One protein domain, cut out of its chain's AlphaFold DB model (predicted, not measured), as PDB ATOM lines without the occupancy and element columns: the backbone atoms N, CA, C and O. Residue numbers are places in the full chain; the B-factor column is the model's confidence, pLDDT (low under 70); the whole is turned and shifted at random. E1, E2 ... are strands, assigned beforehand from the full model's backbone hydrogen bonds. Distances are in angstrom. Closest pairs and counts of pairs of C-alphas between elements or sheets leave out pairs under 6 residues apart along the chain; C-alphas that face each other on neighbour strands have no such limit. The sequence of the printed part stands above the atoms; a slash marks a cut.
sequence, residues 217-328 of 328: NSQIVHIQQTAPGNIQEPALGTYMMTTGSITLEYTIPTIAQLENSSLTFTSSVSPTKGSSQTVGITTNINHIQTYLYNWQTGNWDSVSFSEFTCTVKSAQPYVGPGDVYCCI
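What this domain is: This is residues 217 to 328 of the 328 residues of an uncharacterized protein of Dictyobacter kobayashii (UniProt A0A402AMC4). What shape do these coordinates make? A strongly twisted five-strand sheet forms one wall, and across a gap the two-strand ribbon of E5 and E8 lies over one of its faces, only partly face to face with it. The hairpin E2 and E3 sits beyond one end of the wall, and a long unnamed stretch, residues 267 to 289, loops round that end from the ribbon back to the wall. What are the counts and the size? The printed part has 112 residues with nine named strands, E1 to E9 in order, and no named helix; the class is all strand, though under half of the residues, 47, are in named elements. The whole is compact, with a radius of gyration of the C-alphas of 14.8 A, yet elongated, spanning 44 by 26 by 23 A.

How they stand to each other: How is the largest sheet ordered? It runs E1, residues 217 to 224, E4, 245 to 251, E9, 323 to 327, E6, 290 to 294, and E7, 299 to 303, all antiparallel, with E1 and E7 as edge strands. Which backbone atoms join it? N 219 and O 249 of E1 and E4 are within hydrogen-bond range at 2.9 A, N 248 and O 326 of E4 and E9 at 2.8 A, N 291 and O 327 of E9 and E6 at 2.8 A, and N 292 and O 301 of the hairpin E6 and E7 at 2.9 A. What lies outside this sheet? E5, residues 263 to 266, and E8, 309 to 312, are antiparallel neighbours at 168 degrees, with N 265 and O 310 at 2.8 A; E4 and E8 are apart. E2, residues 231 to 235, and E3, 238 to 241, form an antiparallel hairpin, with N 232 and O 240 at 2.9 A, and E3 and E4 meet only through their link.

Where its parts are: Where does the first strand begin and the last one end? C-alpha 217 of E1 is at (184.536, 198.834, 257.895), and C-alpha 327 of E9 is at (181.006, 214.066, 257.754). How long are the strands? From first to last C-alpha, E1 measures 21.4 A, E4 19.8 A, E9 13.4 A, E6 12.9 A and E7 12.6 A.

The domain as a whole: How far does it reach? The two C-alphas farthest apart, those of Gln 257 and Thr 278, are 44.0 A apart. Is it unbroken? The printed part has no cut, and its long links are E4 to E5 and E5 to E6. Where is the model's confidence low? Under 70 are residues 234 to 238, 256 to 260, 267 to 286 and 322; the mean pLDDT of the printed part is 76.2.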
ATOM      1  N   ASN A 217     185.905 198.827 258.386       74.69
ATOM      2  CA  ASN A 217     184.536 198.834 257.895       74.69
ATOM      3  C   ASN A 217     184.006 200.266 257.906       74.69
ATOM      4  O   ASN A 217     184.269 201.015 258.849       74.69
ATOM      5  N   SER A 218     183.237 200.629 256.883       77.50
ATOM      6  CA  SER A 218     182.509 201.892 256.851       77.50
ATOM      7  C   SER A 218     181.042 201.676 256.511       77.50
ATOM      8  O   SER A 218     180.689 200.753 255.773       77.50
ATOM      9  N   GLN A 219     180.183 202.534 257.049       82.44
ATOM     10  CA  GLN A 219     178.774 202.589 256.685       82.44
ATOM     11  C   GLN A 219     178.275 204.027 256.619       82.44
ATOM     12  O   GLN A 219     178.737 204.903 257.350       82.44
ATOM     13  N   ILE A 220     177.302 204.273 255.743       85.69
ATOM     14  CA  ILE A 220     176.565 205.535 255.746       85.69
ATOM     15  C   ILE A 220     175.574 205.507 256.900       85.69
ATOM     16  O   ILE A 220     174.686 204.657 256.942       85.69
ATOM     17  N   VAL A 221     175.677 206.496 257.782       89.12
ATOM     18  CA  VAL A 221     174.721 206.694 258.880       89.12
ATOM     19  C   VAL A 221     173.763 207.850 258.611       89.12
ATOM     20  O   VAL A 221     172.660 207.881 259.157       89.12
ATOM     21  N   HIS A 222     174.143 208.797 257.745       90.81
ATOM     22  CA  HIS A 222     173.276 209.912 257.380       90.81
ATOM     23  C   HIS A 222     173.575 210.464 255.984       90.81
ATOM     24  O   HIS A 222     174.728 210.549 255.570       90.81
ATOM     25  N   ILE A 223     172.523 210.885 255.280       89.12
ATOM     26  CA  ILE A 223     172.602 211.606 254.007       89.12
ATOM     27  C   ILE A 223     171.684 212.821 254.101       89.12
ATOM     28  O   ILE A 223     170.486 212.677 254.352       89.12
ATOM     29  N   GLN A 224     172.225 214.002 253.815       91.31
ATOM     30  CA  GLN A 224     171.456 215.231 253.674       91.31
ATOM     31  C   GLN A 224     171.592 215.754 252.244       91.31
ATOM     32  O   GLN A 224     172.666 216.164 251.822       91.31
ATOM     33  N   GLN A 225     170.492 215.782 251.493       90.31
ATOM     34  CA  GLN A 225     170.459 216.299 250.121       90.31
ATOM     35  C   GLN A 225     169.432 217.424 249.987       90.31
ATOM     36  O   GLN A 225     168.337 217.354 250.543       90.31
ATOM     37  N   THR A 226     169.785 218.470 249.242       86.44
ATOM     38  CA  THR A 226     168.918 219.639 248.996       86.44
ATOM     39  C   THR A 226     167.915 219.408 247.863       86.44
ATOM     40  O   THR A 226     166.862 220.041 247.837       86.44
ATOM     41  N   ALA A 227     168.217 218.488 246.945       85.94
ATOM     42  CA  ALA A 227     167.333 218.019 245.886       85.94
ATOM     43  C   ALA A 227     167.641 216.544 245.557       85.94
ATOM     44  O   ALA A 227     168.775 216.098 245.768       85.94
ATOM     45  N   PRO A 228     166.663 215.777 245.036       84.94
ATOM     46  CA  PRO A 228     166.887 214.395 244.622       84.94
ATOM     47  C   PRO A 228     168.004 214.277 243.582       84.94
ATOM     48  O   PRO A 228     168.030 215.023 242.605       84.94
ATOM     49  N   GLY A 229     168.899 213.307 243.773       81.69
ATOM     50  CA  GLY A 229     169.977 213.008 242.827       81.69
ATOM     51  C   GLY A 229     171.238 213.853 243.002       81.69
ATOM     52  O   GLY A 229     172.170 213.683 242.221       81.69
ATOM     53  N   ASN A 230     171.299 214.717 244.023       84.56
ATOM     54  CA  ASN A 230     172.518 215.462 244.355       84.56
ATOM     55  C   ASN A 230     173.606 214.583 244.971       84.56
ATOM     56  O   ASN A 230     174.775 214.955 244.892       84.56
ATOM     57  N   ILE A 231     173.218 213.452 245.563       84.12
ATOM     58  CA  ILE A 231     174.112 212.396 246.031       84.12
ATOM     59  C   ILE A 231     173.742 211.122 245.274       84.12
ATOM     60  O   ILE A 231     172.572 210.736 245.234       84.12
ATOM     61  N   GLN A 232     174.728 210.501 244.635       81.31
ATOM     62  CA  GLN A 232     174.569 209.283 243.843       81.31
ATOM     63  C   GLN A 232     175.700 208.314 244.159       81.31
ATOM     64  O   GLN A 232     176.832 208.737 244.366       81.31
ATOM     65  N   GLU A 233     175.408 207.020 244.141       75.94
ATOM     66  CA  GLU A 233     176.404 205.957 244.267       75.94
ATOM     67  C   GLU A 233     176.587 205.298 242.888       75.94
ATOM     68  O   GLU A 233     175.882 204.341 242.562       75.94
ATOM     69  N   PRO A 234     177.443 205.840 241.997       64.12
ATOM     70  CA  PRO A 234     177.638 205.265 240.662       64.12
ATOM     71  C   PRO A 234     178.252 203.861 240.685       64.12
ATOM     72  O   PRO A 234     178.136 203.136 239.695       64.12
ATOM     73  N   ALA A 235     178.931 203.505 241.777       58.94
ATOM     74  CA  ALA A 235     179.511 202.196 242.046       58.94
ATOM     75  C   ALA A 235     179.548 201.972 243.563       58.94
ATOM     76  O   ALA A 235     179.685 202.939 244.310       58.94
ATOM     77  N   LEU A 236     179.462 200.714 244.002       60.69
ATOM     78  CA  LEU A 236     179.439 200.361 245.425       60.69
ATOM     79  C   LEU A 236     180.615 201.005 246.182       60.69
ATOM     80  O   LEU A 236     181.769 200.836 245.790       60.69
ATOM     81  N   GLY A 237     180.317 201.753 247.244       65.62
ATOM     82  CA  GLY A 237     181.311 202.450 248.065       65.62
ATOM     83  C   GLY A 237     181.905 203.718 247.437       65.62
ATOM     84  O   GLY A 237     182.744 204.366 248.059       65.62
ATOM     85  N   THR A 238     181.481 204.101 246.231       69.56
ATOM     86  CA  THR A 238     181.873 205.353 245.569       69.56
ATOM     87  C   THR A 238     180.683 206.288 245.495       69.56
ATOM     88  O   THR A 238     179.686 205.963 244.860       69.56
ATOM     89  N   TYR A 239     180.811 207.481 246.072       76.06
ATOM     90  CA  TYR A 239     179.743 208.477 246.090       76.06
ATOM     91  C   TYR A 239     180.127 209.710 245.272       76.06
ATOM     92  O   TYR A 239     181.228 210.246 245.392       76.06
ATOM     93  N   MET A 240     179.198 210.175 244.441       77.69
ATOM     94  CA  MET A 240     179.251 211.467 243.764       77.69
ATOM     95  C   MET A 240     178.297 212.421 244.460       77.69
ATOM     96  O   MET A 240     177.122 212.101 244.635       77.69
ATOM     97  N   MET A 241     178.789 213.608 244.809       80.12
ATOM     98  CA  MET A 241     177.994 214.642 245.456       80.12
ATOM     99  C   MET A 241     178.145 215.979 244.730       80.12
ATOM    100  O   MET A 241     179.258 216.423 244.464       80.12
ATOM    101  N   THR A 242     177.021 216.627 244.420       80.69
ATOM    102  CA  THR A 242     176.998 218.004 243.890       80.69
ATOM    103  C   THR A 242     176.724 219.016 244.999       80.69
ATOM    104  O   THR A 242     177.387 220.043 245.083       80.69
ATOM    105  N   THR A 243     175.742 218.731 245.861       83.44
ATOM    106  CA  THR A 243     175.450 219.494 247.084       83.44
ATOM    107  C   THR A 243     174.854 218.560 248.134       83.44
ATOM    108  O   THR A 243     174.249 217.548 247.782       83.44
ATOM    109  N   GLY A 244     174.974 218.924 249.408       87.75
ATOM    110  CA  GLY A 244     174.525 218.094 250.520       87.75
ATOM    111  C   GLY A 244     175.680 217.717 251.434       87.75
ATOM    112  O   GLY A 244     176.732 218.351 251.376       87.75
ATOM    113  N   SER A 245     175.452 216.708 252.264       90.12
ATOM    114  CA  SER A 245     176.477 216.076 253.086       90.12
ATOM    115  C   SER A 245     176.199 214.586 253.273       90.12
ATOM    116  O   SER A 245     175.049 214.130 253.215       90.12
ATOM    117  N   ILE A 246     177.263 213.825 253.503       89.06
ATOM    118  CA  ILE A 246     177.228 212.402 253.839       89.06
ATOM    119  C   ILE A 246     177.966 212.218 255.160       89.06
ATOM    120  O   ILE A 246     179.102 212.656 255.316       89.06
ATOM    121  N   THR A 247     177.338 211.532 256.111       89.94
ATOM    122  CA  THR A 247     178.002 211.082 257.333       89.94
ATOM    123  C   THR A 247     178.313 209.597 257.232       89.94
ATOM    124  O   THR A 247     177.415 208.768 257.062       89.94
ATOM    125  N   LEU A 248     179.597 209.289 257.358       87.56
ATOM    126  CA  LEU A 248     180.168 207.956 257.384       87.56
ATOM    127  C   LEU A 248     180.585 207.620 258.814       87.56
ATOM    128  O   LEU A 248     181.227 208.422 259.493       87.56
ATOM    129  N   GLU A 249     180.241 206.422 259.252       85.31
ATOM    130  CA  GLU A 249     180.789 205.805 260.452       85.31
ATOM    131  C   GLU A 249     181.834 204.776 260.029       85.31
ATOM    132  O   GLU A 249     181.597 203.985 259.115       85.31
ATOM    133  N   TYR A 250     182.988 204.809 260.684       84.19
ATOM    134  CA  TYR A 250     184.080 203.867 260.505       84.19
ATOM    135  C   TYR A 250     184.286 203.085 261.792       84.19
ATOM    136  O   TYR A 250     184.568 203.682 262.831       84.19
ATOM    137  N   THR A 251     184.241 201.762 261.711       81.19
ATOM    138  CA  THR A 251     184.611 200.905 262.837       81.19
ATOM    139  C   THR A 251     186.106 200.633 262.771       81.19
ATOM    140  O   THR A 251     186.611 200.092 261.782       81.19
ATOM    141  N   ILE A 252     186.825 201.024 263.822       77.12
ATOM    142  CA  ILE A 252     188.275 200.839 263.915       77.12
ATOM    143  C   ILE A 252     188.556 199.635 264.820       77.12
ATOM    144  O   ILE A 252     187.931 199.499 265.874       77.12
ATOM    145  N   PRO A 253     189.513 198.759 264.461       72.06
ATOM    146  CA  PRO A 253     189.939 197.693 265.355       72.06
ATOM    147  C   PRO A 253     190.384 198.238 266.718       72.06
ATOM    148  O   PRO A 253     190.922 199.341 266.824       72.06
ATOM    149  N   THR A 254     190.214 197.451 267.780       70.50
ATOM    150  CA  THR A 254     190.657 197.861 269.116       70.50
ATOM    151  C   THR A 254     192.185 197.952 269.165       70.50
ATOM    152  O   THR A 254     192.888 196.944 269.149       70.50
ATOM    153  N   ILE A 255     192.710 199.177 269.240       71.81
ATOM    154  CA  ILE A 255     194.147 199.455 269.331       71.81
ATOM    155  C   ILE A 255     194.452 199.942 270.743       71.81
ATOM    156  O   ILE A 255     193.931 200.966 271.194       71.81
ATOM    157  N   ALA A 256     195.319 199.220 271.451       64.56
ATOM    158  CA  ALA A 256     195.775 199.649 272.764       64.56
ATOM    159  C   ALA A 256     196.483 201.013 272.648       64.56
ATOM    160  O   ALA A 256     197.407 201.165 271.855       64.56
ATOM    161  N   GLN A 257     196.070 201.989 273.466       63.91
ATOM    162  CA  GLN A 257     196.632 203.352 273.516       63.91
ATOM    163  C   GLN A 257     196.381 204.234 272.279       63.91
ATOM    164  O   GLN A 257     197.122 205.198 272.053       63.91
ATOM    165  N   LEU A 258     195.314 203.975 271.513       69.06
ATOM    166  CA  LEU A 258     194.935 204.838 270.386       69.06
ATOM    167  C   LEU A 258     194.797 206.315 270.803       69.06
ATOM    168  O   LEU A 258     195.174 207.205 270.050       69.06
ATOM    169  N   GLU A 259     194.363 206.568 272.040       66.12
ATOM    170  CA  GLU A 259     194.119 207.892 272.627       66.12
ATOM    171  C   GLU A 259     195.284 208.892 272.452       66.12
ATOM    172  O   GLU A 259     195.068 210.052 272.100       66.12
ATOM    173  N   ASN A 260     196.535 208.445 272.596       63.34
ATOM    174  CA  ASN A 260     197.717 209.315 272.487       63.34
ATOM    175  C   ASN A 260     198.371 209.313 271.095       63.34
ATOM    176  O   ASN A 260     199.483 209.817 270.931       63.34
ATOM    177  N   SER A 261     197.703 208.735 270.101       71.62
ATOM    178  CA  SER A 261     198.230 208.597 268.745       71.62
ATOM    179  C   SER A 261     197.662 209.662 267.804       71.62
ATOM    180  O   SER A 261     196.560 210.176 268.005       71.62
ATOM    181  N   SER A 262     198.405 209.982 266.744       78.56
ATOM    182  CA  SER A 262     197.864 210.718 265.602       78.56
ATOM    183  C   SER A 262     197.101 209.765 264.685       78.56
ATOM    184  O   SER A 262     197.632 208.706 264.349       78.56
ATOM    185  N   LEU A 263     195.911 210.154 264.228       77.00
ATOM    186  CA  LEU A 263     195.218 209.462 263.139       77.00
ATOM    187  C   LEU A 263     195.477 210.205 261.839       77.00
ATOM    188  O   LEU A 263     195.260 211.414 261.759       77.00
ATOM    189  N   THR A 264     195.917 209.466 260.828       80.25
ATOM    190  CA  THR A 264     196.079 209.975 259.471       80.25
ATOM    191  C   THR A 264     195.142 209.216 258.546       80.25
ATOM    192  O   THR A 264     195.289 208.012 258.364       80.25
ATOM    193  N   PHE A 265     194.189 209.932 257.963       76.31
ATOM    194  CA  PHE A 265     193.275 209.447 256.941       76.31
ATOM    195  C   PHE A 265     193.879 209.738 255.573       76.31
ATOM    196  O   PHE A 265     194.225 210.883 255.278       76.31
ATOM    197  N   THR A 266     193.992 208.715 254.733       72.75
ATOM    198  CA  THR A 266     194.452 208.850 253.349       72.75
ATOM    199  C   THR A 266     193.377 208.335 252.406       72.75
ATOM    200  O   THR A 266     192.976 207.177 252.511       72.75
ATOM    201  N   SER A 267     192.925 209.174 251.480       67.44
ATOM    202  CA  SER A 267     192.046 208.763 250.384       67.44
ATOM    203  C   SER A 267     192.863 208.284 249.184       67.44
ATOM    204  O   SER A 267     193.987 208.733 248.956       67.44
ATOM    205  N   SER A 268     192.278 207.405 248.368       61.69
ATOM    206  CA  SER A 268     192.817 207.085 247.045       61.69
ATOM    207  C   SER A 268     192.805 208.327 246.145       61.69
ATOM    208  O   SER A 268     191.857 209.114 246.164       61.69
ATOM    209  N   VAL A 269     193.850 208.477 245.325       53.94
ATOM    210  CA  VAL A 269     194.035 209.580 244.362       53.94
ATOM    211  C   VAL A 269     193.083 209.518 243.160       53.94
ATOM    212  O   VAL A 269     193.066 210.429 242.337       53.94
ATOM    213  N   SER A 270     192.305 208.438 243.018       55.06
ATOM    214  CA  SER A 270     191.406 208.232 241.880       55.06
ATOM    215  C   SER A 270     190.011 207.807 242.355       55.06
ATOM    216  O   SER A 270     189.719 206.614 242.420       55.06
ATOM    217  N   PRO A 271     189.122 208.765 242.682       52.38
ATOM    218  CA  PRO A 271     187.743 208.470 243.087       52.38
ATOM    219  C   PRO A 271     186.877 207.914 241.941       52.38
ATOM    220  O   PRO A 271     185.764 207.466 242.172       52.38
ATOM    221  N   THR A 272     187.374 207.927 240.699       51.16
ATOM    222  CA  THR A 272     186.687 207.409 239.500       51.16
ATOM    223  C   THR A 272     187.216 206.043 239.055       51.16
ATOM    224  O   THR A 272     186.930 205.583 237.946       51.16
ATOM    225  N   LYS A 273     188.069 205.412 239.864       48.44
ATOM    226  CA  LYS A 273     188.771 204.181 239.507       48.44
ATOM    227  C   LYS A 273     187.771 203.033 239.329       48.44
ATOM    228  O   LYS A 273     187.192 202.546 240.289       48.44
ATOM    229  N   GLY A 274     187.555 202.629 238.074       46.72
ATOM    230  CA  GLY A 274     186.656 201.530 237.700       46.72
ATOM    231  C   GLY A 274     185.212 201.919 237.379       46.72
ATOM    232  O   GLY A 274     184.443 201.049 236.973       46.72
ATOM    233  N   SER A 275     184.827 203.196 237.473       49.94
ATOM    234  CA  SER A 275     183.519 203.630 236.975       49.94
ATOM    235  C   SER A 275     183.583 203.845 235.460       49.94
ATOM    236  O   SER A 275     184.328 204.703 234.989       49.94
ATOM    237  N   SER A 276     182.757 203.141 234.682       50.31
ATOM    238  CA  SER A 276     182.567 203.423 233.246       50.31
ATOM    239  C   SER A 276     181.788 204.722 232.983       50.31
ATOM    240  O   SER A 276     181.454 205.025 231.839       50.31
ATOM    241  N   GLN A 277     181.437 205.460 234.039       51.88
ATOM    242  CA  GLN A 277     180.664 206.689 233.960       51.88
ATOM    243  C   GLN A 277     181.585 207.887 233.725       51.88
ATOM    244  O   GLN A 277     182.642 208.012 234.340       51.88
ATOM    245  N   THR A 278     181.170 208.785 232.831       49.59
ATOM    246  CA  THR A 278     181.814 210.083 232.617       49.59
ATOM    247  C   THR A 278     181.530 210.968 233.826       49.59
ATOM    248  O   THR A 278     180.582 211.748 233.836       49.59
ATOM    249  N   VAL A 279     182.321 210.804 234.882       52.75
ATOM    250  CA  VAL A 279     182.281 211.706 236.031       52.75
ATOM    251  C   VAL A 279     182.788 213.067 235.548       52.75
ATOM    252  O   VAL A 279     183.775 213.141 234.813       52.75
ATOM    253  N   GLY A 280     182.076 214.144 235.890       53.16
ATOM    254  CA  GLY A 280     182.527 215.508 235.611       53.16
ATOM    255  C   GLY A 280     183.889 215.799 236.254       53.16
ATOM    256  O   GLY A 280     184.471 214.950 236.923       53.16
ATOM    257  N   ILE A 281     184.408 217.013 236.059       53.97
ATOM    258  CA  ILE A 281     185.701 217.437 236.617       53.97
ATOM    259  C   ILE A 281     185.708 217.145 238.126       53.97
ATOM    260  O   ILE A 281     184.966 217.773 238.879       53.97
ATOM    261  N   THR A 282     186.509 216.171 238.563       55.19
ATOM    262  CA  THR A 282     186.642 215.832 239.979       55.19
ATOM    263  C   THR A 282     187.219 217.047 240.685       55.19
ATOM    264  O   THR A 282     188.353 217.451 240.406       55.19
ATOM    265  N   THR A 283     186.439 217.670 241.563       54.72
ATOM    266  CA  THR A 283     186.930 218.774 242.382       54.72
ATOM    267  C   THR A 283     188.067 218.262 243.251       54.72
ATOM    268  O   THR A 283     187.945 217.219 243.893       54.72
ATOM    269  N   ASN A 284     189.181 218.993 243.249       61.78
ATOM    270  CA  ASN A 284     190.286 218.785 244.174       61.78
ATOM    271  C   ASN A 284     189.719 218.619 245.597       61.78
ATOM    272  O   ASN A 284     188.992 219.494 246.067       61.78
ATOM    273  N   ILE A 285     190.033 217.497 246.250       66.81
ATOM    274  CA  ILE A 285     189.582 217.134 247.606       66.81
ATOM    275  C   ILE A 285     189.871 218.238 248.642       66.81
ATOM    276  O   ILE A 285     189.149 218.360 249.624       66.81
ATOM    277  N   ASN A 286     190.828 219.133 248.364       68.12
ATOM    278  CA  ASN A 286     191.098 220.337 249.157       68.12
ATOM    279  C   ASN A 286     189.904 221.316 249.252       68.12
ATOM    280  O   ASN A 286     189.942 222.238 250.064       68.12
ATOM    281  N   HIS A 287     188.874 221.176 248.412       72.88
ATOM    282  CA  HIS A 287     187.663 222.008 248.442       72.88
ATOM    283  C   HIS A 287     186.470 221.333 249.122       72.88
ATOM    284  O   HIS A 287     185.391 221.925 249.181       72.88
ATOM    285  N   ILE A 288     186.648 220.113 249.626       76.00
ATOM    286  CA  ILE A 288     185.621 219.403 250.375       76.00
ATOM    287  C   ILE A 288     185.699 219.851 251.835       76.00
ATOM    288  O   ILE A 288     186.778 219.900 252.428       76.00
ATOM    289  N   GLN A 289     184.554 220.220 252.408       85.81
ATOM    290  CA  GLN A 289     184.465 220.503 253.834       85.81
ATOM    291  C   GLN A 289     184.321 219.178 254.565       85.81
ATOM    292  O   GLN A 289     183.311 218.508 254.420       85.81
ATOM    293  N   THR A 290     185.323 218.799 255.344       87.25
ATOM    294  CA  THR A 290     185.266 217.569 256.129       87.25
ATOM    295  C   THR A 290     185.211 217.904 257.606       87.25
ATOM    296  O   THR A 290     185.838 218.858 258.071       87.25
ATOM    297  N   TYR A 291     184.471 217.102 258.355       91.75
ATOM    298  CA  TYR A 291     184.344 217.219 259.794       91.75
ATOM    299  C   TYR A 291     184.526 215.853 260.449       91.75
ATOM    300  O   TYR A 291     184.069 214.841 259.921       91.75
ATOM    301  N   LEU A 292     185.148 215.827 261.624       92.56
ATOM    302  CA  LEU A 292     185.194 214.649 262.487       92.56
ATOM    303  C   LEU A 292     184.336 214.891 263.723       92.56
ATOM    304  O   LEU A 292     184.355 215.984 264.292       92.56
ATOM    305  N   TYR A 293     183.582 213.878 264.143       92.25
ATOM    306  CA  TYR A 293     182.787 213.988 265.357       92.25
ATOM    307  C   TYR A 293     183.684 213.847 266.582       92.25
ATOM    308  O   TYR A 293     184.368 212.839 266.760       92.25
ATOM    309  N   ASN A 294     183.669 214.861 267.433       93.12
ATOM    310  CA  ASN A 294     184.376 214.872 268.692       93.12
ATOM    311  C   ASN A 294     183.454 214.340 269.793       93.12
ATOM    312  O   ASN A 294     182.581 215.046 270.297       93.12
ATOM    313  N   TRP A 295     183.671 213.093 270.192       89.44
ATOM    314  CA  TRP A 295     182.918 212.399 271.233       89.44
ATOM    315  C   TRP A 295     183.048 213.037 272.616       89.44
ATOM    316  O   TRP A 295     182.160 212.873 273.449       89.44
ATOM    317  N   GLN A 296     184.134 213.770 272.874       90.69
ATOM    318  CA  GLN A 296     184.338 214.444 274.156       90.69
ATOM    319  C   GLN A 296     183.511 215.725 274.261       90.69
ATOM    320  O   GLN A 296     182.988 216.034 275.329       90.69
ATOM    321  N   THR A 297     183.406 216.484 273.166       94.50
ATOM    322  CA  THR A 297     182.680 217.764 273.150       94.50
ATOM    323  C   THR A 297     181.248 217.636 272.634       94.50
ATOM    324  O   THR A 297     180.444 218.539 272.857       94.50
ATOM    325  N   GLY A 298     180.923 216.533 271.956       93.69
ATOM    326  CA  GLY A 298     179.648 216.310 271.281       93.69
ATOM    327  C   GLY A 298     179.465 217.136 270.003       93.69
ATOM    328  O   GLY A 298     178.338 217.251 269.523       93.69
ATOM    329  N   ASN A 299     180.539 217.728 269.466       95.12
ATOM    330  CA  ASN A 299     180.503 218.633 268.315       95.12
ATOM    331  C   ASN A 299     181.279 218.079 267.114       95.12
ATOM    332  O   ASN A 299     182.101 217.178 267.238       95.12
ATOM    333  N   TRP A 300     181.025 218.655 265.942       94.00
ATOM    334  CA  TRP A 300     181.783 218.387 264.723       94.00
ATOM    335  C   TRP A 300     182.963 219.354 264.614       94.00
ATOM    336  O   TRP A 300     182.759 220.564 264.506       94.00
ATOM    337  N   ASP A 301     184.183 218.822 264.597       94.56
ATOM    338  CA  ASP A 301     185.401 219.607 264.413       94.56
ATOM    339  C   ASP A 301     185.784 219.612 262.932       94.56
ATOM    340  O   ASP A 301     185.894 218.560 262.299       94.56
ATOM    341  N   SER A 302     185.994 220.799 262.359       91.94
ATOM    342  CA  SER A 302     186.413 220.924 260.962       91.94
ATOM    343  C   SER A 302     187.826 220.383 260.773       91.94
ATOM    344  O   SER A 302     188.749 220.789 261.487       91.94
ATOM    345  N   VAL A 303     188.015 219.558 259.752       89.12
ATOM    346  CA  VAL A 303     189.323 219.077 259.319       89.12
ATOM    347  C   VAL A 303     189.551 219.425 257.855       89.12
ATOM    348  O   VAL A 303     188.621 219.533 257.059       89.12
ATOM    349  N   SER A 304     190.810 219.639 257.488       82.94
ATOM    350  CA  SER A 304     191.187 219.935 256.108       82.94
ATOM    351  C   SER A 304     192.075 218.830 255.574       82.94
ATOM    352  O   SER A 304     193.001 218.377 256.254       82.94
ATOM    353  N   PHE A 305     191.795 218.419 254.345       78.38
ATOM    354  CA  PHE A 305     192.706 217.596 253.575       78.38
ATOM    355  C   PHE A 305     193.789 218.478 252.950       78.38
ATOM    356  O   PHE A 305     193.519 219.580 252.471       78.38
ATOM    357  N   SER A 306     195.025 217.991 252.984       78.56
ATOM    358  CA  SER A 306     196.121 218.491 252.163       78.56
ATOM    359  C   SER A 306     196.418 217.420 251.131       78.56
ATOM    360  O   SER A 306     196.929 216.352 251.479       78.56
ATOM    361  N   GLU A 307     196.058 217.692 249.878       75.69
ATOM    362  CA  GLU A 307     195.938 216.654 248.854       75.69
ATOM    363  C   GLU A 307     194.973 215.580 249.365       75.69
ATOM    364  O   GLU A 307     193.889 215.911 249.819       75.69
ATOM    365  N   PHE A 308     195.346 214.305 249.382       75.06
ATOM    366  CA  PHE A 308     194.459 213.222 249.814       75.06
ATOM    367  C   PHE A 308     194.683 212.783 251.263       75.06
ATOM    368  O   PHE A 308     194.255 211.694 251.637       75.06
ATOM    369  N   THR A 309     195.353 213.605 252.076       79.00
ATOM    370  CA  THR A 309     195.713 213.253 253.456       79.00
ATOM    371  C   THR A 309     195.138 214.236 254.471       79.00
ATOM    372  O   THR A 309     195.267 215.449 254.312       79.00
ATOM    373  N   CYS A 310     194.555 213.714 255.546       84.44
ATOM    374  CA  CYS A 310     194.137 214.474 256.719       84.44
ATOM    375  C   CYS A 310     194.760 213.853 257.973       84.44
ATOM    376  O   CYS A 310     194.650 212.647 258.173       84.44
ATOM    377  N   THR A 311     195.391 214.658 258.830       85.69
ATOM    378  CA  THR A 311     195.990 214.180 260.085       85.69
ATOM    379  C   THR A 311     195.443 214.952 261.275       85.69
ATOM    380  O   THR A 311     195.579 216.174 261.343       85.69
ATOM    381  N   VAL A 312     194.921 214.231 262.267       88.06
ATOM    382  CA  VAL A 312     194.638 214.769 263.602       88.06
ATOM    383  C   VAL A 312     195.733 214.347 264.574       88.06
ATOM    384  O   VAL A 312     196.166 213.197 264.594       88.06
ATOM    385  N   LYS A 313     196.219 215.294 265.384       85.25
ATOM    386  CA  LYS A 313     197.355 215.070 266.300       85.25
ATOM    387  C   LYS A 313     197.011 214.190 267.502       85.25
ATOM    388  O   LYS A 313     197.915 213.616 268.093       85.25
ATOM    389  N   SER A 314     195.733 214.120 267.863       86.44
ATOM    390  CA  SER A 314     195.220 213.269 268.931       86.44
ATOM    391  C   SER A 314     193.952 212.587 268.441       86.44
ATOM    392  O   SER A 314     193.027 213.259 267.986       86.44
ATOM    393  N   ALA A 315     193.943 211.259 268.510       84.12
ATOM    394  CA  ALA A 315     192.800 210.425 268.169       84.12
ATOM    395  C   ALA A 315     191.724 210.431 269.257       84.12
ATOM    396  O   ALA A 315     190.554 210.231 268.946       84.12
ATOM    397  N   GLN A 316     192.112 210.650 270.521       85.75
ATOM    398  CA  GLN A 316     191.238 210.503 271.691       85.75
ATOM    399  C   GLN A 316     189.883 211.207 271.568       85.75
ATOM    400  O   GLN A 316     188.887 210.604 271.958       85.75
ATOM    401  N   PRO A 317     189.788 212.441 271.033       89.31
ATOM    402  CA  PRO A 317     188.495 213.104 270.923       89.31
ATOM    403  C   PRO A 317     187.580 212.453 269.884       89.31
ATOM    404  O   PRO A 317     186.368 212.585 269.985       89.31
ATOM    405  N   TYR A 318     188.139 211.758 268.895       88.38
ATOM    406  CA  TYR A 318     187.430 211.302 267.697       88.38
ATOM    407  C   TYR A 318     187.113 209.806 267.694       88.38
ATOM    408  O   TYR A 318     186.381 209.348 266.821       88.38
ATOM    409  N   VAL A 319     187.634 209.053 268.664       84.12
ATOM    410  CA  VAL A 319     187.380 207.618 268.825       84.12
ATOM    411  C   VAL A 319     186.345 207.424 269.929       84.12
ATOM    412  O   VAL A 319     186.611 207.696 271.098       84.12
ATOM    413  N   GLY A 320     185.158 206.965 269.542       76.81
ATOM    414  CA  GLY A 320     184.076 206.606 270.450       76.81
ATOM    415  C   GLY A 320     184.235 205.182 270.997       76.81
ATOM    416  O   GLY A 320     185.351 204.668 271.074       76.81
ATOM    417  N   PRO A 321     183.133 204.498 271.348       72.56
ATOM    418  CA  PRO A 321     183.115 203.093 271.779       72.56
ATOM    419  C   PRO A 321     183.514 202.059 270.695       72.56
ATOM    420  O   PRO A 321     182.884 201.013 270.597       72.56
ATOM    421  N   GLY A 322     184.550 202.327 269.894       66.12
ATOM    422  CA  GLY A 322     184.997 201.500 268.761       66.12
ATOM    423  C   GLY A 322     184.881 202.182 267.393       66.12
ATOM    424  O   GLY A 322     185.453 201.691 266.420       66.12
ATOM    425  N   ASP A 323     184.213 203.338 267.328       70.12
ATOM    426  CA  ASP A 323     183.835 203.973 266.063       70.12
ATOM    427  C   ASP A 323     184.368 205.406 265.912       70.12
ATOM    428  O   ASP A 323     184.551 206.146 266.884       70.12
ATOM    429  N   VAL A 324     184.579 205.813 264.661       72.06
ATOM    430  CA  VAL A 324     184.942 207.172 264.244       72.06
ATOM    431  C   VAL A 324     183.922 207.673 263.235       72.06
ATOM    432  O   VAL A 324     183.653 207.016 262.235       72.06
ATOM    433  N   TYR A 325     183.381 208.864 263.470       73.38
ATOM    434  CA  TYR A 325     182.380 209.469 262.598       73.38
ATOM    435  C   TYR A 325     183.014 210.597 261.787       73.38
ATOM    436  O   TYR A 325     183.658 211.492 262.339       73.38
ATOM    437  N   CYS A 326     182.799 210.562 260.478       74.06
ATOM    438  CA  CYS A 326     183.278 211.548 259.520       74.06
ATOM    439  C   CYS A 326     182.099 212.091 258.715       74.06
ATOM    440  O   CYS A 326     181.298 211.321 258.192       74.06
ATOM    441  N   CYS A 327     181.996 213.407 258.593       72.31
ATOM    442  CA  CYS A 327     181.006 214.066 257.754       72.31
ATOM    443  C   CYS A 327     181.720 214.796 256.616       72.31
ATOM    444  O   CYS A 327     182.720 215.478 256.853       72.31
ATOM    445  N   ILE A 328     181.217 214.620 255.398       71.25
ATOM    446  CA  ILE A 328     181.775 215.129 254.141       71.25
ATOM    447  C   ILE A 328     180.699 215.921 253.405       71.25
ATOM    448  O   ILE A 328     179.542 215.444 253.392       71.25
TER     449      ILE A 328